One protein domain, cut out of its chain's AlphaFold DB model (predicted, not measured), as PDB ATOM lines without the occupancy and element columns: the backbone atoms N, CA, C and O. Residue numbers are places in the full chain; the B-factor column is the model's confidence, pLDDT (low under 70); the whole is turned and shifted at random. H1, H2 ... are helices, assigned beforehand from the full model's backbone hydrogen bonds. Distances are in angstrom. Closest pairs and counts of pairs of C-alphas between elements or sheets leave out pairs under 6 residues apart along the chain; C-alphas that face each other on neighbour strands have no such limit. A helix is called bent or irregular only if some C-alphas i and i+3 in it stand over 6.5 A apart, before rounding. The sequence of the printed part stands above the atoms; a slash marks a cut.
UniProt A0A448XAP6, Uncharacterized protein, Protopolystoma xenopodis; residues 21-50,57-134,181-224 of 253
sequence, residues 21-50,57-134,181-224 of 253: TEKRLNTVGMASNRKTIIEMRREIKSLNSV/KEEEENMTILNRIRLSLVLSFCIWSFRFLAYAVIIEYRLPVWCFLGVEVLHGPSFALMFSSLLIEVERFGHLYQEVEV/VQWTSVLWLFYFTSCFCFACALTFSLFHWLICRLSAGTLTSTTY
ATOM      1  N   THR A  21     172.169 145.295 182.893       45.12
ATOM      2  CA  THR A  21     171.436 145.557 181.650       45.12
ATOM      3  C   THR A  21     172.243 146.396 180.654       45.12
ATOM      4  O   THR A  21     172.269 146.054 179.476       45.12
ATOM      5  N   GLU A  22     172.964 147.436 181.103       40.88
ATOM      6  CA  GLU A  22     173.909 148.206 180.268       40.88
ATOM      7  C   GLU A  22     175.061 147.312 179.793       40.88
ATOM      8  O   GLU A  22     175.410 147.312 178.612       40.88
ATOM      9  N   LYS A  23     175.608 146.483 180.695       45.16
ATOM     10  CA  LYS A  23     176.624 145.489 180.332       45.16
ATOM     11  C   LYS A  23     176.081 144.517 179.290       45.16
ATOM     12  O   LYS A  23     176.759 144.296 178.296       45.16
ATOM     13  N   ARG A  24     174.867 143.978 179.448       40.97
ATOM     14  CA  ARG A  24     174.266 143.047 178.475       40.97
ATOM     15  C   ARG A  24     173.961 143.709 177.128       40.97
ATOM     16  O   ARG A  24     174.308 143.123 176.113       40.97
ATOM     17  N   LEU A  25     173.402 144.920 177.088       38.50
ATOM     18  CA  LEU A  25     173.137 145.653 175.837       38.50
ATOM     19  C   LEU A  25     174.424 146.028 175.095       38.50
ATOM     20  O   LEU A  25     174.514 145.799 173.890       38.50
ATOM     21  N   ASN A  26     175.452 146.505 175.805       40.38
ATOM     22  CA  ASN A  26     176.765 146.754 175.208       40.38
ATOM     23  C   ASN A  26     177.443 145.451 174.772       40.38
ATOM     24  O   ASN A  26     178.041 145.412 173.705       40.38
ATOM     25  N   THR A  27     177.313 144.361 175.533       39.47
ATOM     26  CA  THR A  27     177.899 143.061 175.161       39.47
ATOM     27  C   THR A  27     177.190 142.457 173.950       39.47
ATOM     28  O   THR A  27     177.862 141.932 173.074       39.47
ATOM     29  N   VAL A  28     175.863 142.567 173.843       39.44
ATOM     30  CA  VAL A  28     175.088 142.084 172.686       39.44
ATOM     31  C   VAL A  28     175.333 142.962 171.458       39.44
ATOM     32  O   VAL A  28     175.593 142.428 170.382       39.44
ATOM     33  N   GLY A  29     175.351 144.289 171.611       38.97
ATOM     34  CA  GLY A  29     175.699 145.220 170.534       38.97
ATOM     35  C   GLY A  29     177.136 145.032 170.040       38.97
ATOM     36  O   GLY A  29     177.376 144.963 168.837       38.97
ATOM     37  N   MET A  30     178.097 144.847 170.952       41.56
ATOM     38  CA  MET A  30     179.489 144.560 170.596       41.56
ATOM     39  C   MET A  30     179.688 143.148 170.046       41.56
ATOM     40  O   MET A  30     180.493 142.982 169.138       41.56
ATOM     41  N   ALA A  31     178.971 142.134 170.537       40.59
ATOM     42  CA  ALA A  31     179.048 140.770 170.011       40.59
ATOM     43  C   ALA A  31     178.438 140.671 168.607       40.59
ATOM     44  O   ALA A  31     179.033 140.034 167.739       40.59
ATOM     45  N   SER A  32     177.310 141.349 168.370       47.03
ATOM     46  CA  SER A  32     176.702 141.471 167.042       47.03
ATOM     47  C   SER A  32     177.655 142.186 166.087       47.03
ATOM     48  O   SER A  32     178.000 141.629 165.053       47.03
ATOM     49  N   ASN A  33     178.189 143.349 166.479       51.25
ATOM     50  CA  ASN A  33     179.157 144.085 165.664       51.25
ATOM     51  C   ASN A  33     180.443 143.289 165.416       51.25
ATOM     52  O   ASN A  33     180.953 143.279 164.303       51.25
ATOM     53  N   ARG A  34     180.967 142.571 166.417       52.31
ATOM     54  CA  ARG A  34     182.174 141.746 166.268       52.31
ATOM     55  C   ARG A  34     181.935 140.573 165.324       52.31
ATOM     56  O   ARG A  34     182.820 140.274 164.531       52.31
ATOM     57  N   LYS A  35     180.765 139.928 165.384       63.28
ATOM     58  CA  LYS A  35     180.395 138.868 164.441       63.28
ATOM     59  C   LYS A  35     180.313 139.426 163.021       63.28
ATOM     60  O   LYS A  35     180.997 138.891 162.158       63.28
ATOM     61  N   THR A  36     179.610 140.542 162.816       56.62
ATOM     62  CA  THR A  36     179.506 141.197 161.503       56.62
ATOM     63  C   THR A  36     180.877 141.619 160.964       56.62
ATOM     64  O   THR A  36     181.180 141.366 159.807       56.62
ATOM     65  N   ILE A  37     181.753 142.190 161.798       54.19
ATOM     66  CA  ILE A  37     183.119 142.572 161.398       54.19
ATOM     67  C   ILE A  37     183.958 141.346 161.025       54.19
ATOM     68  O   ILE A  37     184.713 141.386 160.056       54.19
ATOM     69  N   ILE A  38     183.862 140.254 161.792       63.94
ATOM     70  CA  ILE A  38     184.581 139.008 161.496       63.94
ATOM     71  C   ILE A  38     184.068 138.388 160.195       63.94
ATOM     72  O   ILE A  38     184.870 137.883 159.416       63.94
ATOM     73  N   GLU A  39     182.759 138.428 159.962       68.50
ATOM     74  CA  GLU A  39     182.109 137.908 158.759       68.50
ATOM     75  C   GLU A  39     182.518 138.727 157.527       68.50
ATOM     76  O   GLU A  39     183.074 138.151 156.596       68.50
ATOM     77  N   MET A  40     182.458 140.067 157.596       54.69
ATOM     78  CA  MET A  40     182.983 140.950 156.541       54.69
ATOM     79  C   MET A  40     184.484 140.732 156.287       54.69
ATOM     80  O   MET A  40     184.921 140.673 155.141       54.69
ATOM     81  N   ARG A  41     185.309 140.572 157.335       60.72
ATOM     82  CA  ARG A  41     186.748 140.289 157.167       60.72
ATOM     83  C   ARG A  41     187.020 138.926 156.536       60.72
ATOM     84  O   ARG A  41     188.028 138.779 155.848       60.72
ATOM     85  N   ARG A  42     186.189 137.914 156.809       68.81
ATOM     86  CA  ARG A  42     186.310 136.598 156.164       68.81
ATOM     87  C   ARG A  42     185.958 136.688 154.689       68.81
ATOM     88  O   ARG A  42     186.730 136.163 153.900       68.81
ATOM     89  N   GLU A  43     184.874 137.386 154.350       63.84
ATOM     90  CA  GLU A  43     184.496 137.644 152.958       63.84
ATOM     91  C   GLU A  43     185.653 138.325 152.212       63.84
ATOM     92  O   GLU A  43     186.118 137.804 151.207       63.84
ATOM     93  N   ILE A  44     186.250 139.385 152.766       58.19
ATOM     94  CA  ILE A  44     187.405 140.068 152.146       58.19
ATOM     95  C   ILE A  44     188.615 139.139 151.977       58.19
ATOM     96  O   ILE A  44     189.279 139.159 150.942       58.19
ATOM     97  N   LYS A  45     188.914 138.295 152.971       57.34
ATOM     98  CA  LYS A  45     190.013 137.324 152.854       57.34
ATOM     99  C   LYS A  45     189.761 136.275 151.777       57.34
ATOM    100  O   LYS A  45     190.726 135.886 151.128       57.34
ATOM    101  N   SER A  46     188.518 135.828 151.586       58.41
ATOM    102  CA  SER A  46     188.203 134.947 150.458       58.41
ATOM    103  C   SER A  46     188.431 135.649 149.121       58.41
ATOM    104  O   SER A  46     189.051 135.035 148.259       58.41
ATOM    105  N   LEU A  47     188.070 136.936 148.996       53.19
ATOM    106  CA  LEU A  47     188.279 137.719 147.766       53.19
ATOM    107  C   LEU A  47     189.769 137.880 147.407       53.19
ATOM    108  O   LEU A  47     190.118 137.872 146.237       53.19
ATOM    109  N   ASN A  48     190.663 137.969 148.398       52.34
ATOM    110  CA  ASN A  48     192.110 138.085 148.152       52.34
ATOM    111  C   ASN A  48     192.821 136.739 147.904       52.34
ATOM    112  O   ASN A  48     193.992 136.730 147.530       52.34
ATOM    113  N   SER A  49     192.176 135.602 148.187       48.47
ATOM    114  CA  SER A  49     192.828 134.277 148.167       48.47
ATOM    115  C   SER A  49     192.611 133.476 146.884       48.47
ATOM    116  O   SER A  49     193.234 132.428 146.708       48.47
ATOM    117  N   VAL A  50     191.739 133.944 145.996       46.75
ATOM    118  CA  VAL A  50     191.378 133.218 144.783       46.75
ATOM    119  C   VAL A  50     192.097 133.873 143.608       46.75
ATOM    120  O   VAL A  50     191.784 134.965 143.156       46.75
ATOM    121  N   LYS A  57     182.931 135.817 136.431       71.62
ATOM    122  CA  LYS A  57     181.980 135.588 137.532       71.62
ATOM    123  C   LYS A  57     182.522 136.081 138.879       71.62
ATOM    124  O   LYS A  57     181.761 136.483 139.752       71.62
ATOM    125  N   GLU A  58     183.840 136.054 139.031       69.44
ATOM    126  CA  GLU A  58     184.547 136.499 140.231       69.44
ATOM    127  C   GLU A  58     184.617 138.034 140.324       69.44
ATOM    128  O   GLU A  58     184.463 138.614 141.401       69.44
ATOM    129  N   GLU A  59     184.765 138.715 139.184       70.12
ATOM    130  CA  GLU A  59     184.757 140.178 139.123       70.12
ATOM    131  C   GLU A  59     183.369 140.755 139.464       70.12
ATOM    132  O   GLU A  59     183.263 141.743 140.200       70.12
ATOM    133  N   GLU A  60     182.294 140.089 139.028       74.38
ATOM    134  CA  GLU A  60     180.914 140.460 139.368       74.38
ATOM    135  C   GLU A  60     180.620 140.327 140.879       74.38
ATOM    136  O   GLU A  60     179.981 141.199 141.490       74.38
ATOM    137  N   GLU A  61     181.133 139.273 141.521       75.81
ATOM    138  CA  GLU A  61     180.973 139.050 142.963       75.81
ATOM    139  C   GLU A  61     181.752 140.091 143.789       75.81
ATOM    140  O   GLU A  61     181.195 140.702 144.713       75.81
ATOM    141  N   ASN A  62     182.993 140.394 143.388       75.88
ATOM    142  CA  ASN A  62     183.820 141.447 143.988       75.88
ATOM    143  C   ASN A  62     183.126 142.821 143.948       75.88
ATOM    144  O   ASN A  62     183.084 143.544 144.953       75.88
ATOM    145  N   MET A  63     182.544 143.184 142.801       74.88
ATOM    146  CA  MET A  63     181.820 144.449 142.632       74.88
ATOM    147  C   MET A  63     180.558 144.518 143.496       74.88
ATOM    148  O   MET A  63     180.238 145.570 144.061       74.88
ATOM    149  N   THR A  64     179.864 143.393 143.664       82.88
ATOM    150  CA  THR A  64     178.663 143.313 144.502       82.88
ATOM    151  C   THR A  64     178.981 143.554 145.979       82.88
ATOM    152  O   THR A  64     178.283 144.326 146.644       82.88
ATOM    153  N   ILE A  65     180.048 142.944 146.500       82.25
ATOM    154  CA  ILE A  65     180.469 143.111 147.900       82.25
ATOM    155  C   ILE A  65     180.897 144.557 148.167       82.25
ATOM    156  O   ILE A  65     180.483 145.164 149.160       82.25
ATOM    157  N   LEU A  66     181.640 145.157 147.239       81.62
ATOM    158  CA  LEU A  66     182.057 146.551 147.340       81.62
ATOM    159  C   LEU A  66     180.866 147.516 147.400       81.62
ATOM    160  O   LEU A  66     180.828 148.414 148.246       81.62
ATOM    161  N   ASN A  67     179.872 147.323 146.533       85.19
ATOM    162  CA  ASN A  67     178.665 148.147 146.528       85.19
ATOM    163  C   ASN A  67     177.901 148.033 147.856       85.19
ATOM    164  O   ASN A  67     177.389 149.037 148.355       85.19
ATOM    165  N   ARG A  68     177.882 146.848 148.483       86.94
ATOM    166  CA  ARG A  68     177.288 146.657 149.818       86.94
ATOM    167  C   ARG A  68     178.044 147.419 150.906       86.94
ATOM    168  O   ARG A  68     177.406 148.079 151.725       86.94
ATOM    169  N   ILE A  69     179.378 147.377 150.907       87.00
ATOM    170  CA  ILE A  69     180.210 148.114 151.877       87.00
ATOM    171  C   ILE A  69     179.979 149.623 151.744       87.00
ATOM    172  O   ILE A  69     179.772 150.319 152.742       87.00
ATOM    173  N   ARG A  70     179.955 150.131 150.510       87.31
ATOM    174  CA  ARG A  70     179.727 151.552 150.228       87.31
ATOM    175  C   ARG A  70     178.324 151.997 150.610       87.31
ATOM    176  O   ARG A  70     178.174 153.032 151.254       87.31
ATOM    177  N   LEU A  71     177.312 151.196 150.284       88.69
ATOM    178  CA  LEU A  71     175.940 151.444 150.712       88.69
ATOM    179  C   LEU A  71     175.837 151.476 152.241       88.69
ATOM    180  O   LEU A  71     175.210 152.384 152.775       88.69
ATOM    181  N   SER A  72     176.495 150.547 152.944       90.12
ATOM    182  CA  SER A  72     176.575 150.540 154.413       90.12
ATOM    183  C   SER A  72     177.175 151.840 154.958       90.12
ATOM    184  O   SER A  72     176.619 152.432 155.885       90.12
ATOM    185  N   LEU A  73     178.254 152.344 154.345       90.31
ATOM    186  CA  LEU A  73     178.856 153.621 154.729       90.31
ATOM    187  C   LEU A  73     177.867 154.786 154.548       90.31
ATOM    188  O   LEU A  73     177.663 155.564 155.479       90.31
ATOM    189  N   VAL A  74     177.195 154.881 153.398       92.50
ATOM    190  CA  VAL A  74     176.179 155.921 153.144       92.50
ATOM    191  C   VAL A  74     175.048 155.840 154.167       92.50
ATOM    192  O   VAL A  74     174.697 156.843 154.787       92.50
ATOM    193  N   LEU A  75     174.511 154.638 154.392       92.44
ATOM    194  CA  LEU A  75     173.417 154.409 155.332       92.44
ATOM    195  C   LEU A  75     173.819 154.811 156.755       92.44
ATOM    196  O   LEU A  75     173.028 155.417 157.475       92.44
ATOM    197  N   SER A  76     175.065 154.530 157.142       93.06
ATOM    198  CA  SER A  76     175.596 154.897 158.452       93.06
ATOM    199  C   SER A  76     175.671 156.415 158.655       93.06
ATOM    200  O   SER A  76     175.235 156.902 159.700       93.06
ATOM    201  N   PHE A  77     176.109 157.182 157.646       92.75
ATOM    202  CA  PHE A  77     176.095 158.647 157.693       92.75
ATOM    203  C   PHE A  77     174.672 159.213 157.720       92.75
ATOM    204  O   PHE A  77     174.416 160.168 158.452       92.75
ATOM    205  N   CYS A  78     173.734 158.609 156.983       94.94
ATOM    206  CA  CYS A  78     172.322 158.993 157.024       94.94
ATOM    207  C   CYS A  78     171.714 158.774 158.416       94.94
ATOM    208  O   CYS A  78     171.105 159.691 158.963       94.94
ATOM    209  N   ILE A  79     171.920 157.600 159.029       94.50
ATOM    210  CA  ILE A  79     171.457 157.326 160.401       94.50
ATOM    211  C   ILE A  79     172.076 158.335 161.374       94.50
ATOM    212  O   ILE A  79     171.381 158.870 162.236       94.50
ATOM    213  N   TRP A  80     173.367 158.637 161.217       94.25
ATOM    214  CA  TRP A  80     174.048 159.598 162.076       94.25
ATOM    215  C   TRP A  80     173.497 161.023 161.910       94.25
ATOM    216  O   TRP A  80     173.270 161.718 162.901       94.25
ATOM    217  N   SER A  81     173.207 161.438 160.679       95.81
ATOM    218  CA  SER A  81     172.545 162.711 160.385       95.81
ATOM    219  C   SER A  81     171.173 162.795 161.064       95.81
ATOM    220  O   SER A  81     170.943 163.685 161.885       95.81
ATOM    221  N   PHE A  82     170.301 161.803 160.841       95.81
ATOM    222  CA  PHE A  82     168.973 161.760 161.461       95.81
ATOM    223  C   PHE A  82     169.025 161.737 162.988       95.81
ATOM    224  O   PHE A  82     168.147 162.302 163.636       95.81
ATOM    225  N   ARG A  83     170.067 161.146 163.575       95.56
ATOM    226  CA  ARG A  83     170.295 161.171 165.023       95.56
ATOM    227  C   ARG A  83     170.449 162.599 165.551       95.56
ATOM    228  O   ARG A  83     169.804 162.967 166.529       95.56
ATOM    229  N   PHE A  84     171.282 163.414 164.904       95.56
ATOM    230  CA  PHE A  84     171.469 164.810 165.305       95.56
ATOM    231  C   PHE A  84     170.227 165.658 165.039       95.56
ATOM    232  O   PHE A  84     169.860 166.471 165.887       95.56
ATOM    233  N   LEU A  85     169.527 165.411 163.930       97.19
ATOM    234  CA  LEU A  85     168.235 166.039 163.674       97.19
ATOM    235  C   LEU A  85     167.211 165.694 164.767       97.19
ATOM    236  O   LEU A  85     166.502 166.575 165.243       97.19
ATOM    237  N   ALA A  86     167.176 164.443 165.228       96.81
ATOM    238  CA  ALA A  86     166.298 164.019 166.312       96.81
ATOM    239  C   ALA A  86     166.629 164.725 167.636       96.81
ATOM    240  O   ALA A  86     165.710 165.158 168.328       96.81
ATOM    241  N   TYR A  87     167.911 164.918 167.979       96.44
ATOM    242  CA  TYR A  87     168.272 165.737 169.146       96.44
ATOM    243  C   TYR A  87     167.796 167.183 169.008       96.44
ATOM    244  O   TYR A  87     167.299 167.748 169.982       96.44
ATOM    245  N   ALA A  88     167.919 167.769 167.814       96.94
ATOM    246  CA  ALA A  88     167.427 169.117 167.561       96.94
ATOM    247  C   ALA A  88     165.908 169.201 167.785       96.94
ATOM    248  O   ALA A  88     165.450 170.061 168.531       96.94
ATOM    249  N   VAL A  89     165.142 168.245 167.245       97.50
ATOM    250  CA  VAL A  89     163.685 168.139 167.440       97.50
ATOM    251  C   VAL A  89     163.327 167.965 168.921       97.50
ATOM    252  O   VAL A  89     162.455 168.665 169.429       97.50
ATOM    253  N   ILE A  90     164.008 167.077 169.649       96.62
ATOM    254  CA  ILE A  90     163.750 166.853 171.082       96.62
ATOM    255  C   ILE A  90     163.934 168.145 171.887       96.62
ATOM    256  O   ILE A  90     163.131 168.429 172.776       96.62
ATOM    257  N   ILE A  91     164.965 168.931 171.572       95.06
ATOM    258  CA  ILE A  91     165.248 170.200 172.252       95.06
ATOM    259  C   ILE A  91     164.241 171.281 171.860       95.06
ATOM    260  O   ILE A  91     163.704 171.941 172.751       95.06
ATOM    261  N   GLU A  92     163.963 171.435 170.565       96.06
ATOM    262  CA  GLU A  92     163.035 172.435 170.020       96.06
ATOM    263  C   GLU A  92     161.633 172.272 170.618       96.06
ATOM    264  O   GLU A  92     161.054 173.214 171.160       96.06
ATOM    265  N   TYR A  93     161.119 171.039 170.612       96.81
ATOM    266  CA  TYR A  93     159.785 170.715 171.119       96.81
ATOM    267  C   TYR A  93     159.762 170.371 172.615       96.81
ATOM    268  O   TYR A  93     158.715 169.990 173.137       96.81
ATOM    269  N   ARG A  94     160.898 170.509 173.318       96.19
ATOM    270  CA  ARG A  94     161.047 170.226 174.759       96.19
ATOM    271  C   ARG A  94     160.485 168.857 175.162       96.19
ATOM    272  O   ARG A  94     159.811 168.725 176.185       96.19
ATOM    273  N   LEU A  95     160.743 167.842 174.338       94.81
ATOM    274  CA  LEU A  95     160.256 166.488 174.579       94.81
ATOM    275  C   LEU A  95     160.878 165.896 175.861       94.81
ATOM    276  O   LEU A  95     161.955 166.325 176.291       94.81
ATOM    277  N   PRO A  96     160.229 164.896 176.488       94.94
ATOM    278  CA  PRO A  96     160.758 164.242 177.680       94.94
ATOM    279  C   PRO A  96     162.169 163.679 177.463       94.94
ATOM    280  O   PRO A  96     162.482 163.136 176.406       94.94
ATOM    281  N   VAL A  97     163.006 163.720 178.507       89.62
ATOM    282  CA  VAL A  97     164.418 163.280 178.448       89.62
ATOM    283  C   VAL A  97     164.575 161.826 177.971       89.62
ATOM    284  O   VAL A  97     165.570 161.477 177.343       89.62
ATOM    285  N   TRP A  98     163.574 160.974 178.191       93.31
ATOM    286  CA  TRP A  98     163.571 159.586 177.717       93.31
ATOM    287  C   TRP A  98     163.639 159.452 176.190       93.31
ATOM    288  O   TRP A  98     164.120 158.437 175.695       93.31
ATOM    289  N   CYS A  99     163.242 160.479 175.430       93.88
ATOM    290  CA  CYS A  99     163.387 160.491 173.977       93.88
ATOM    291  C   CYS A  99     164.862 160.450 173.538       93.88
ATOM    292  O   CYS A  99     165.159 159.858 172.504       93.88
ATOM    293  N   PHE A 100     165.798 160.986 174.337       91.12
ATOM    294  CA  PHE A 100     167.235 160.872 174.051       91.12
ATOM    295  C   PHE A 100     167.703 159.416 174.073       91.12
ATOM    296  O   PHE A 100     168.529 159.035 173.251       91.12
ATOM    297  N   LEU A 101     167.143 158.585 174.959       92.56
ATOM    298  CA  LEU A 101     167.528 157.178 175.066       92.56
ATOM    299  C   LEU A 101     167.224 156.414 173.772       92.56
ATOM    300  O   LEU A 101     168.062 155.648 173.308       92.56
ATOM    301  N   GLY A 102     166.058 156.659 173.163       90.88
ATOM    302  CA  GLY A 102     165.701 156.046 171.880       90.88
ATOM    303  C   GLY A 102     166.658 156.437 170.751       90.88
ATOM    304  O   GLY A 102     167.010 155.604 169.920       90.88
ATOM    305  N   VAL A 103     167.136 157.683 170.760       92.81
ATOM    306  CA  VAL A 103     168.097 158.196 169.773       92.81
ATOM    307  C   VAL A 103     169.508 157.627 170.003       92.81
ATOM    308  O   VAL A 103     170.193 157.283 169.040       92.81
ATOM    309  N   GLU A 104     169.933 157.447 171.258       92.56
ATOM    310  CA  GLU A 104     171.236 156.848 171.598       92.56
ATOM    311  C   GLU A 104     171.353 155.376 171.182       92.56
ATOM    312  O   GLU A 104     172.441 154.926 170.823       92.56
ATOM    313  N   VAL A 105     170.250 154.618 171.147       90.88
ATOM    314  CA  VAL A 105     170.267 153.224 170.658       90.88
ATOM    315  C   VAL A 105     170.762 153.143 169.207       90.88
ATOM    316  O   VAL A 105     171.418 152.170 168.838       90.88
ATOM    317  N   LEU A 106     170.523 154.180 168.397       86.81
ATOM    318  CA  LEU A 106     171.008 154.246 167.017       86.81
ATOM    319  C   LEU A 106     172.512 154.551 166.926       86.81
ATOM    320  O   LEU A 106     173.128 154.222 165.915       86.81
ATOM    321  N   HIS A 107     173.118 155.132 167.971       88.12
ATOM    322  CA  HIS A 107     174.521 155.559 167.978       88.12
ATOM    323  C   HIS A 107     175.484 154.393 167.774       88.12
ATOM    324  O   HIS A 107     176.349 154.444 166.899       88.12
ATOM    325  N   GLY A 108     175.369 153.361 168.611       86.25
ATOM    326  CA  GLY A 108     176.306 152.239 168.626       86.25
ATOM    327  C   GLY A 108     176.371 151.508 167.279       86.25
ATOM    328  O   GLY A 108     177.462 151.386 166.718       86.25
ATOM    329  N   PRO A 109     175.228 151.057 166.727       87.06
ATOM    330  CA  PRO A 109     175.184 150.387 165.431       87.06
ATOM    331  C   PRO A 109     175.654 151.277 164.277       87.06
ATOM    332  O   PRO A 109     176.450 150.822 163.458       87.06
ATOM    333  N   SER A 110     175.228 152.548 164.218       87.56
ATOM    334  CA  SER A 110     175.626 153.442 163.122       87.56
ATOM    335  C   SER A 110     177.128 153.715 163.136       87.56
ATOM    336  O   SER A 110     177.773 153.661 162.093       87.56
ATOM    337  N   PHE A 111     177.701 153.956 164.319       87.69
ATOM    338  CA  PHE A 111     179.133 154.187 164.470       87.69
ATOM    339  C   PHE A 111     179.947 152.943 164.104       87.69
ATOM    340  O   PHE A 111     180.942 153.046 163.390       87.69
ATOM    341  N   ALA A 112     179.510 151.761 164.544       85.62
ATOM    342  CA  ALA A 112     180.193 150.514 164.231       85.62
ATOM    343  C   ALA A 112     180.162 150.188 162.735       85.62
ATOM    344  O   ALA A 112     181.202 149.819 162.185       85.62
ATOM    345  N   LEU A 113     179.013 150.359 162.073       86.31
ATOM    346  CA  LEU A 113     178.891 150.185 160.624       86.31
ATOM    347  C   LEU A 113     179.800 151.163 159.882       86.31
ATOM    348  O   LEU A 113     180.606 150.735 159.059       86.31
ATOM    349  N   MET A 114     179.742 152.451 160.232       88.44
ATOM    350  CA  MET A 114     180.559 153.474 159.589       88.44
ATOM    351  C   MET A 114     182.056 153.187 159.742       88.44
ATOM    352  O   MET A 114     182.790 153.180 158.759       88.44
ATOM    353  N   PHE A 115     182.517 152.942 160.972       85.50
ATOM    354  CA  PHE A 115     183.935 152.739 161.251       85.50
ATOM    355  C   PHE A 115     184.466 151.466 160.583       85.50
ATOM    356  O   PHE A 115     185.554 151.477 160.014       85.50
ATOM    357  N   SER A 116     183.680 150.386 160.596       85.62
ATOM    358  CA  SER A 116     184.065 149.123 159.958       85.62
ATOM    359  C   SER A 116     184.146 149.264 158.440       85.62
ATOM    360  O   SER A 116     185.152 148.876 157.853       85.62
ATOM    361  N   SER A 117     183.136 149.872 157.809       86.69
ATOM    362  CA  SER A 117     183.131 150.121 156.365       86.69
ATOM    363  C   SER A 117     184.266 151.059 155.939       86.69
ATOM    364  O   SER A 117     184.904 150.817 154.920       86.69
ATOM    365  N   LEU A 118     184.573 152.089 156.735       84.19
ATOM    366  CA  LEU A 118     185.656 153.027 156.437       84.19
ATOM    367  C   LEU A 118     187.035 152.369 156.540       84.19
ATOM    368  O   LEU A 118     187.883 152.598 155.683       84.19
ATOM    369  N   LEU A 119     187.258 151.523 157.552       82.12
ATOM    370  CA  LEU A 119     188.504 150.766 157.676       82.12
ATOM    371  C   LEU A 119     188.728 149.820 156.495       82.12
ATOM    372  O   LEU A 119     189.846 149.748 155.995       82.12
ATOM    373  N   ILE A 120     187.675 149.132 156.048       82.62
ATOM    374  CA  ILE A 120     187.740 148.238 154.888       82.62
ATOM    375  C   ILE A 120     188.114 149.021 153.625       82.62
ATOM    376  O   ILE A 120     188.993 148.601 152.876       82.62
ATOM    377  N   GLU A 121     187.492 150.182 153.403       82.69
ATOM    378  CA  GLU A 121     187.777 150.983 152.212       82.69
ATOM    379  C   GLU A 121     189.218 151.527 152.237       82.69
ATOM    380  O   GLU A 121     189.904 151.505 151.218       82.69
ATOM    381  N   VAL A 122     189.717 151.939 153.410       80.19
ATOM    382  CA  VAL A 122     191.116 152.369 153.594       80.19
ATOM    383  C   VAL A 122     192.105 151.229 153.339       80.19
ATOM    384  O   VAL A 122     193.097 151.435 152.644       80.19
ATOM    385  N   GLU A 123     191.843 150.032 153.872       77.62
ATOM    386  CA  GLU A 123     192.681 148.843 153.651       77.62
ATOM    387  C   GLU A 123     192.759 148.507 152.155       77.62
ATOM    388  O   GLU A 123     193.847 148.302 151.613       77.62
ATOM    389  N   ARG A 124     191.624 148.577 151.452       76.31
ATOM    390  CA  ARG A 124     191.553 148.358 150.004       76.31
ATOM    391  C   ARG A 124     192.331 149.398 149.199       76.31
ATOM    392  O   ARG A 124     193.041 149.027 148.266       76.31
ATOM    393  N   PHE A 125     192.229 150.681 149.546       72.31
ATOM    394  CA  PHE A 125     193.051 151.713 148.907       72.31
ATOM    395  C   PHE A 125     194.543 151.447 149.124       72.31
ATOM    396  O   PHE A 125     195.316 151.583 148.180       72.31
ATOM    397  N   GLY A 126     194.940 151.008 150.322       69.69
ATOM    398  CA  GLY A 126     196.320 150.612 150.608       69.69
ATOM    399  C   GLY A 126     196.840 149.529 149.657       69.69
ATOM    400  O   GLY A 126     197.933 149.675 149.113       69.69
ATOM    401  N   HIS A 127     196.036 148.493 149.395       66.94
ATOM    402  CA  HIS A 127     196.391 147.430 148.447       66.94
ATOM    403  C   HIS A 127     196.522 147.931 147.001       66.94
ATOM    404  O   HIS A 127     197.503 147.609 146.332       66.94
ATOM    405  N   LEU A 128     195.590 148.770 146.534       65.00
ATOM    406  CA  LEU A 128     195.640 149.342 145.182       65.00
ATOM    407  C   LEU A 128     196.897 150.196 144.953       65.00
ATOM    408  O   LEU A 128     197.506 150.120 143.888       65.00
ATOM    409  N   TYR A 129     197.309 150.994 145.943       61.91
ATOM    410  CA  TYR A 129     198.538 151.788 145.842       61.91
ATOM    411  C   TYR A 129     199.790 150.911 145.724       61.91
ATOM    412  O   TYR A 129     200.688 151.236 144.949       61.91
ATOM    413  N   GLN A 130     199.828 149.787 146.442       61.81
ATOM    414  CA  GLN A 130     200.962 148.865 146.415       61.81
ATOM    415  C   GLN A 130     201.104 148.162 145.052       61.81
ATOM    416  O   GLN A 130     202.217 148.003 144.558       61.81
ATOM    417  N   GLU A 131     199.998 147.798 144.394       57.03
ATOM    418  CA  GLU A 131     200.039 147.183 143.056       57.03
ATOM    419  C   GLU A 131     200.526 148.139 141.955       57.03
ATOM    420  O   GLU A 131     201.205 147.711 141.015       57.03
ATOM    421  N   VAL A 132     200.194 149.430 142.053       56.28
ATOM    422  CA  VAL A 132     200.631 150.443 141.077       56.28
ATOM    423  C   VAL A 132     202.142 150.665 141.159       56.28
ATOM    424  O   VAL A 132     202.793 150.727 140.117       56.28
ATOM    425  N   GLU A 133     202.706 150.711 142.370       52.78
ATOM    426  CA  GLU A 133     204.146 150.906 142.595       52.78
ATOM    427  C   GLU A 133     204.982 149.769 141.975       52.78
ATOM    428  O   GLU A 133     205.988 150.024 141.309       52.78
ATOM    429  N   VAL A 134     204.508 148.519 142.074       53.22
ATOM    430  CA  VAL A 134     205.182 147.340 141.497       53.22
ATOM    431  C   VAL A 134     205.209 147.376 139.963       53.22
ATOM    432  O   VAL A 134     206.190 146.948 139.353       53.22
ATOM    433  N   VAL A 181     178.111 176.861 169.670       96.50
ATOM    434  CA  VAL A 181     177.340 176.888 170.924       96.50
ATOM    435  C   VAL A 181     177.444 178.241 171.626       96.50
ATOM    436  O   VAL A 181     176.438 178.723 172.140       96.50
ATOM    437  N   GLN A 182     178.628 178.857 171.629       96.50
ATOM    438  CA  GLN A 182     178.857 180.159 172.258       96.50
ATOM    439  C   GLN A 182     178.103 181.296 171.550       96.50
ATOM    440  O   GLN A 182     177.628 182.212 172.217       96.50
ATOM    441  N   TRP A 183     178.011 181.253 170.218       96.62
ATOM    442  CA  TRP A 183     177.430 182.333 169.409       96.62
ATOM    443  C   TRP A 183     175.941 182.170 169.119       96.62
ATOM    444  O   TRP A 183     175.248 183.158 168.891       96.62
ATOM    445  N   THR A 184     175.452 180.933 169.084       95.38
ATOM    446  CA  THR A 184     174.079 180.629 168.675       95.38
ATOM    447  C   THR A 184     173.358 179.861 169.777       95.38
ATOM    448  O   THR A 184     172.824 180.458 170.709       95.38
ATOM    449  N   SER A 185     173.327 178.536 169.693       95.56
ATOM    450  CA  SER A 185     172.806 177.645 170.719       95.56
ATOM    451  C   SER A 185     173.232 176.203 170.431       95.56
ATOM    452  O   SER A 185     173.721 175.868 169.350       95.56
ATOM    453  N   VAL A 186     172.995 175.311 171.394       94.38
ATOM    454  CA  VAL A 186     173.188 173.860 171.215       94.38
ATOM    455  C   VAL A 186     172.295 173.297 170.098       94.38
ATOM    456  O   VAL A 186     172.684 172.356 169.413       94.38
ATOM    457  N   LEU A 187     171.123 173.897 169.868       95.50
ATOM    458  CA  LEU A 187     170.208 173.498 168.799       95.50
ATOM    459  C   LEU A 187     170.851 173.662 167.413       95.50
ATOM    460  O   LEU A 187     170.830 172.737 166.603       95.50
ATOM    461  N   TRP A 188     171.471 174.817 167.158       96.38
ATOM    462  CA  TRP A 188     172.147 175.088 165.888       96.38
ATOM    463  C   TRP A 188     173.336 174.162 165.659       96.38
ATOM    464  O   TRP A 188     173.530 173.701 164.537       96.38
ATOM    465  N   LEU A 189     174.079 173.814 166.714       96.56
ATOM    466  CA  LEU A 189     175.133 172.804 166.621       96.56
ATOM    467  C   LEU A 189     174.589 171.474 166.077       96.56
ATOM    468  O   LEU A 189     175.204 170.876 165.191       96.56
ATOM    469  N   PHE A 190     173.434 171.016 166.565       96.56
ATOM    470  CA  PHE A 190     172.820 169.783 166.074       96.56
ATOM    471  C   PHE A 190     172.332 169.879 164.629       96.56
ATOM    472  O   PHE A 190     172.580 168.947 163.863       96.56
ATOM    473  N   TYR A 191     171.742 171.004 164.209       97.12
ATOM    474  CA  TYR A 191     171.401 171.208 162.797       97.12
ATOM    475  C   TYR A 191     172.640 171.203 161.895       97.12
ATOM    476  O   TYR A 191     172.667 170.467 160.909       97.12
ATOM    477  N   PHE A 192     173.693 171.946 162.247       96.25
ATOM    478  CA  PHE A 192     174.926 171.976 161.455       96.25
ATOM    479  C   PHE A 192     175.584 170.601 161.364       96.25
ATOM    480  O   PHE A 192     175.985 170.188 160.277       96.25
ATOM    481  N   THR A 193     175.642 169.864 162.475       95.06
ATOM    482  CA  THR A 193     176.220 168.514 162.490       95.06
ATOM    483  C   THR A 193     175.385 167.552 161.644       95.06
ATOM    484  O   THR A 193     175.939 166.791 160.853       95.06
ATOM    485  N   SER A 194     174.053 167.629 161.735       96.69
ATOM    486  CA  SER A 194     173.137 166.844 160.901       96.69
ATOM    487  C   SER A 194     173.356 167.112 159.410       96.69
ATOM    488  O   SER A 194     173.532 166.167 158.637       96.69
ATOM    489  N   CYS A 195     173.381 168.386 159.004       97.06
ATOM    490  CA  CYS A 195     173.606 168.791 157.616       97.06
ATOM    491  C   CYS A 195     174.986 168.364 157.112       97.06
ATOM    492  O   CYS A 195     175.097 167.864 155.996       97.06
ATOM    493  N   PHE A 196     176.024 168.508 157.937       95.31
ATOM    494  CA  PHE A 196     177.376 168.075 157.600       95.31
ATOM    495  C   PHE A 196     177.439 166.561 157.358       95.31
ATOM    496  O   PHE A 196     177.906 166.130 156.307       95.31
ATOM    497  N   CYS A 197     176.892 165.746 158.270       94.56
ATOM    498  CA  CYS A 197     176.836 164.292 158.095       94.56
ATOM    499  C   CYS A 197     176.066 163.893 156.825       94.56
ATOM    500  O   CYS A 197     176.495 162.992 156.104       94.56
ATOM    501  N   PHE A 198     174.960 164.578 156.520       96.00
ATOM    502  CA  PHE A 198     174.189 164.325 155.302       96.00
ATOM    503  C   PHE A 198     174.964 164.710 154.037       96.00
ATOM    504  O   PHE A 198     174.987 163.954 153.068       96.00
ATOM    505  N   ALA A 199     175.662 165.848 154.053       95.56
ATOM    506  CA  ALA A 199     176.521 166.274 152.955       95.56
ATOM    507  C   ALA A 199     177.667 165.280 152.708       95.56
ATOM    508  O   ALA A 199     177.972 164.986 151.552       95.56
ATOM    509  N   CYS A 200     178.254 164.699 153.762       91.94
ATOM    510  CA  CYS A 200     179.223 163.608 153.632       91.94
ATOM    511  C   CYS A 200     178.603 162.376 152.958       91.94
ATOM    512  O   CYS A 200     179.204 161.829 152.034       91.94
ATOM    513  N   ALA A 201     177.388 161.975 153.358       93.31
ATOM    514  CA  ALA A 201     176.671 160.856 152.739       93.31
ATOM    515  C   ALA A 201     176.422 161.092 151.240       93.31
ATOM    516  O   ALA A 201     176.684 160.212 150.416       93.31
ATOM    517  N   LEU A 202     175.960 162.295 150.879       92.06
ATOM    518  CA  LEU A 202     175.724 162.691 149.491       92.06
ATOM    519  C   LEU A 202     177.019 162.722 148.685       92.06
ATOM    520  O   LEU A 202     177.074 162.149 147.602       92.06
ATOM    521  N   THR A 203     178.070 163.343 149.220       91.25
ATOM    522  CA  THR A 203     179.370 163.436 148.541       91.25
ATOM    523  C   THR A 203     179.940 162.047 148.281       91.25
ATOM    524  O   THR A 203     180.374 161.763 147.168       91.25
ATOM    525  N   PHE A 204     179.870 161.149 149.267       87.62
ATOM    526  CA  PHE A 204     180.325 159.772 149.104       87.62
ATOM    527  C   PHE A 204     179.484 159.005 148.073       87.62
ATOM    528  O   PHE A 204     180.032 158.294 147.235       87.62
ATOM    529  N   SER A 205     178.163 159.200 148.079       88.00
ATOM    530  CA  SER A 205     177.253 158.588 147.100       88.00
ATOM    531  C   SER A 205     177.527 159.075 145.673       88.00
ATOM    532  O   SER A 205     177.595 158.267 144.749       88.00
ATOM    533  N   LEU A 206     177.729 160.383 145.488       86.06
ATOM    534  CA  LEU A 206     178.047 160.992 144.195       86.06
ATOM    535  C   LEU A 206     179.416 160.543 143.686       86.06
ATOM    536  O   LEU A 206     179.547 160.178 142.521       86.06
ATOM    537  N   PHE A 207     180.421 160.521 144.562       85.25
ATOM    538  CA  PHE A 207     181.753 160.023 144.233       85.25
ATOM    539  C   PHE A 207     181.708 158.547 143.820       85.25
ATOM    540  O   PHE A 207     182.296 158.160 142.812       85.25
ATOM    541  N   HIS A 208     180.943 157.728 144.544       81.75
ATOM    542  CA  HIS A 208     180.743 156.329 144.194       81.75
ATOM    543  C   HIS A 208     180.049 156.159 142.836       81.75
ATOM    544  O   HIS A 208     180.515 155.369 142.011       81.75
ATOM    545  N   TRP A 209     178.977 156.911 142.580       80.38
ATOM    546  CA  TRP A 209     178.272 156.904 141.298       80.38
ATOM    547  C   TRP A 209     179.188 157.316 140.139       80.38
ATOM    548  O   TRP A 209     179.188 156.666 139.091       80.38
ATOM    549  N   LEU A 210     180.016 158.344 140.349       82.56
ATOM    550  CA  LEU A 210     180.991 158.818 139.370       82.56
ATOM    551  C   LEU A 210     182.025 157.736 139.035       82.56
ATOM    552  O   LEU A 210     182.259 157.475 137.858       82.56
ATOM    553  N   ILE A 211     182.593 157.066 140.045       78.56
ATOM    554  CA  ILE A 211     183.532 155.953 139.829       78.56
ATOM    555  C   ILE A 211     182.874 154.847 138.999       78.56
ATOM    556  O   ILE A 211     183.462 154.395 138.023       78.56
ATOM    557  N   CYS A 212     181.644 154.448 139.336       74.81
ATOM    558  CA  CYS A 212     180.948 153.390 138.600       74.81
ATOM    559  C   CYS A 212     180.719 153.766 137.128       74.81
ATOM    560  O   CYS A 212     180.867 152.926 136.242       74.81
ATOM    561  N   ARG A 213     180.384 155.034 136.853       76.06
ATOM    562  CA  ARG A 213     180.213 155.544 135.485       76.06
ATOM    563  C   ARG A 213     181.518 155.554 134.696       76.06
ATOM    564  O   ARG A 213     181.500 155.177 133.527       76.06
ATOM    565  N   LEU A 214     182.622 155.963 135.320       74.75
ATOM    566  CA  LEU A 214     183.936 155.966 134.678       74.75
ATOM    567  C   LEU A 214     184.373 154.542 134.320       74.75
ATOM    568  O   LEU A 214     184.736 154.306 133.173       74.75
ATOM    569  N   SER A 215     184.237 153.586 135.244       69.88
ATOM    570  CA  SER A 215     184.575 152.180 134.991       69.88
ATOM    571  C   SER A 215     183.749 151.565 133.852       69.88
ATOM    572  O   SER A 215     184.302 150.873 133.002       69.88
ATOM    573  N   ALA A 216     182.446 151.861 133.784       69.81
ATOM    574  CA  ALA A 216     181.587 151.377 132.702       69.81
ATOM    575  C   ALA A 216     181.955 151.982 131.333       69.81
ATOM    576  O   ALA A 216     181.954 151.278 130.327       69.81
ATOM    577  N   GLY A 217     182.300 153.276 131.295       62.19
ATOM    578  CA  GLY A 217     182.718 153.952 130.064       62.19
ATOM    579  C   GLY A 217     184.035 153.409 129.498       62.19
ATOM    580  O   GLY A 217     184.177 153.271 128.283       62.19
ATOM    581  N   THR A 218     184.982 153.041 130.367       56.94
ATOM    582  CA  THR A 218     186.248 152.419 129.951       56.94
ATOM    583  C   THR A 218     186.027 151.027 129.353       56.94
ATOM    584  O   THR A 218     186.601 150.738 128.308       56.94
ATOM    585  N   LEU A 219     185.137 150.213 129.940       52.31
ATOM    586  CA  LEU A 219     184.811 148.873 129.429       52.31
ATOM    587  C   LEU A 219     184.194 148.901 128.024       52.31
ATOM    588  O   LEU A 219     184.491 148.049 127.187       52.31
ATOM    589  N   THR A 220     183.347 149.897 127.746       55.56
ATOM    590  CA  THR A 220     182.774 150.062 126.405       55.56
ATOM    591  C   THR A 220     183.816 150.482 125.374       55.56
ATOM    592  O   THR A 220     183.702 150.104 124.221       55.56
ATOM    593  N   SER A 221     184.857 151.229 125.756       48.09
ATOM    594  CA  SER A 221     185.876 151.686 124.801       48.09
ATOM    595  C   SER A 221     186.854 150.587 124.379       48.09
ATOM    596  O   SER A 221     187.399 150.669 123.281       48.09
ATOM    597  N   THR A 222     187.111 149.588 125.226       49.34
ATOM    598  CA  THR A 222     188.018 148.473 124.902       49.34
ATOM    599  C   THR A 222     187.360 147.434 124.001       49.34
ATOM    600  O   THR A 222     188.012 146.923 123.096       49.34
ATOM    601  N   THR A 223     186.059 147.186 124.175       50.31
ATOM    602  CA  THR A 223     185.310 146.219 123.351       50.31
ATOM    603  C   THR A 223     185.207 146.647 121.885       50.31
ATOM    604  O   THR A 223     185.371 145.814 121.000       50.31
ATOM    605  N   TYR A 224     185.061 147.946 121.595       46.44
ATOM    606  CA  TYR A 224     185.076 148.421 120.202       46.44
ATOM    607  C   TYR A 224     186.448 148.303 119.524       46.44
ATOM    608  O   TYR A 224     186.509 148.226 118.301       46.44
TER     609      TYR A 224
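Overview. This is residues 21 to 50, 57 to 134 and 181 to 224 of the 253 residues of an uncharacterized protein of Protopolystoma xenopodis (UniProt A0A448XAP6). Four long helices lie roughly lengthwise in a loose row, in the order H1, H3, H2, H4. The hairpin of H2 and H3 makes the middle, H4 packs along H2, H1 meets H3 over a short part, and residues 125 to 134 of H3 and 213 to 224 of H4 stick out. The printed part has 152 residues with four named helices, H1 to H4 along the chain, and no named strand; the class is all helix. It is loose, with a radius of gyration of the C-alphas of 19.6 A, and elongated, spanning 63 by 37 by 26 A.

Along the chain. H1 is residues 21 to 49, 41.3 A long, from C-alpha 21 at (171.436, 145.557, 181.650). H2 is residues 57 to 92, 52.7 A. H3 is residues 98 to 134, 56.5 A; it is neither bent nor irregular, but only just: C-alphas 105 and 108 are 6.4 A apart. H4 is residues 186 to 224, 58.2 A, ending at C-alpha 224 at (185.076, 148.421, 120.202).

Arrangement. H1, H2 and H3 form an up and down bundle, each running against the one before. Residues 29 to 37 of H1 touch residues 108 to 116 of H3 at a shallow tilt of 21 degrees, the same way; the closest C-alphas, of Asn 33 and Ala 112, are 6.7 A apart. H1 and H2 are close but not clearly touching, with the C-alphas of Leu 47 and Asn 62 closest at 6.9 A. H2 and H3, a helical hairpin, touch at Ser 76 and Ser 110, their closest C-alphas, 4.9 A; the tilt of 34.6 degrees is only just shallow. H2 and H4 touch, opposite ways at a shallow tilt of 18 degrees, closest at the C-alphas of Ser 81 and Ser 194, 4.2 A. H4 is apart from H1 and H3. Every O i to N i+4 pair is within hydrogen-bond range in H1 and H2, but 28 of 33 in H3 and 33 of 35 in H4.

Size, cuts and confidence. The C-alphas farthest apart, of Pro 96 and Tyr 224, are 64.4 A apart. Residues 51 to 56 and 135 to 180 are not printed, with C-alpha gaps of 12.1 A and 50.1 A. The link from H2 to H3 is tight. Mean pLDDT of the printed part is 77.6; residues 21 to 50, 58, 126 to 134 and 215 to 224 are under 70.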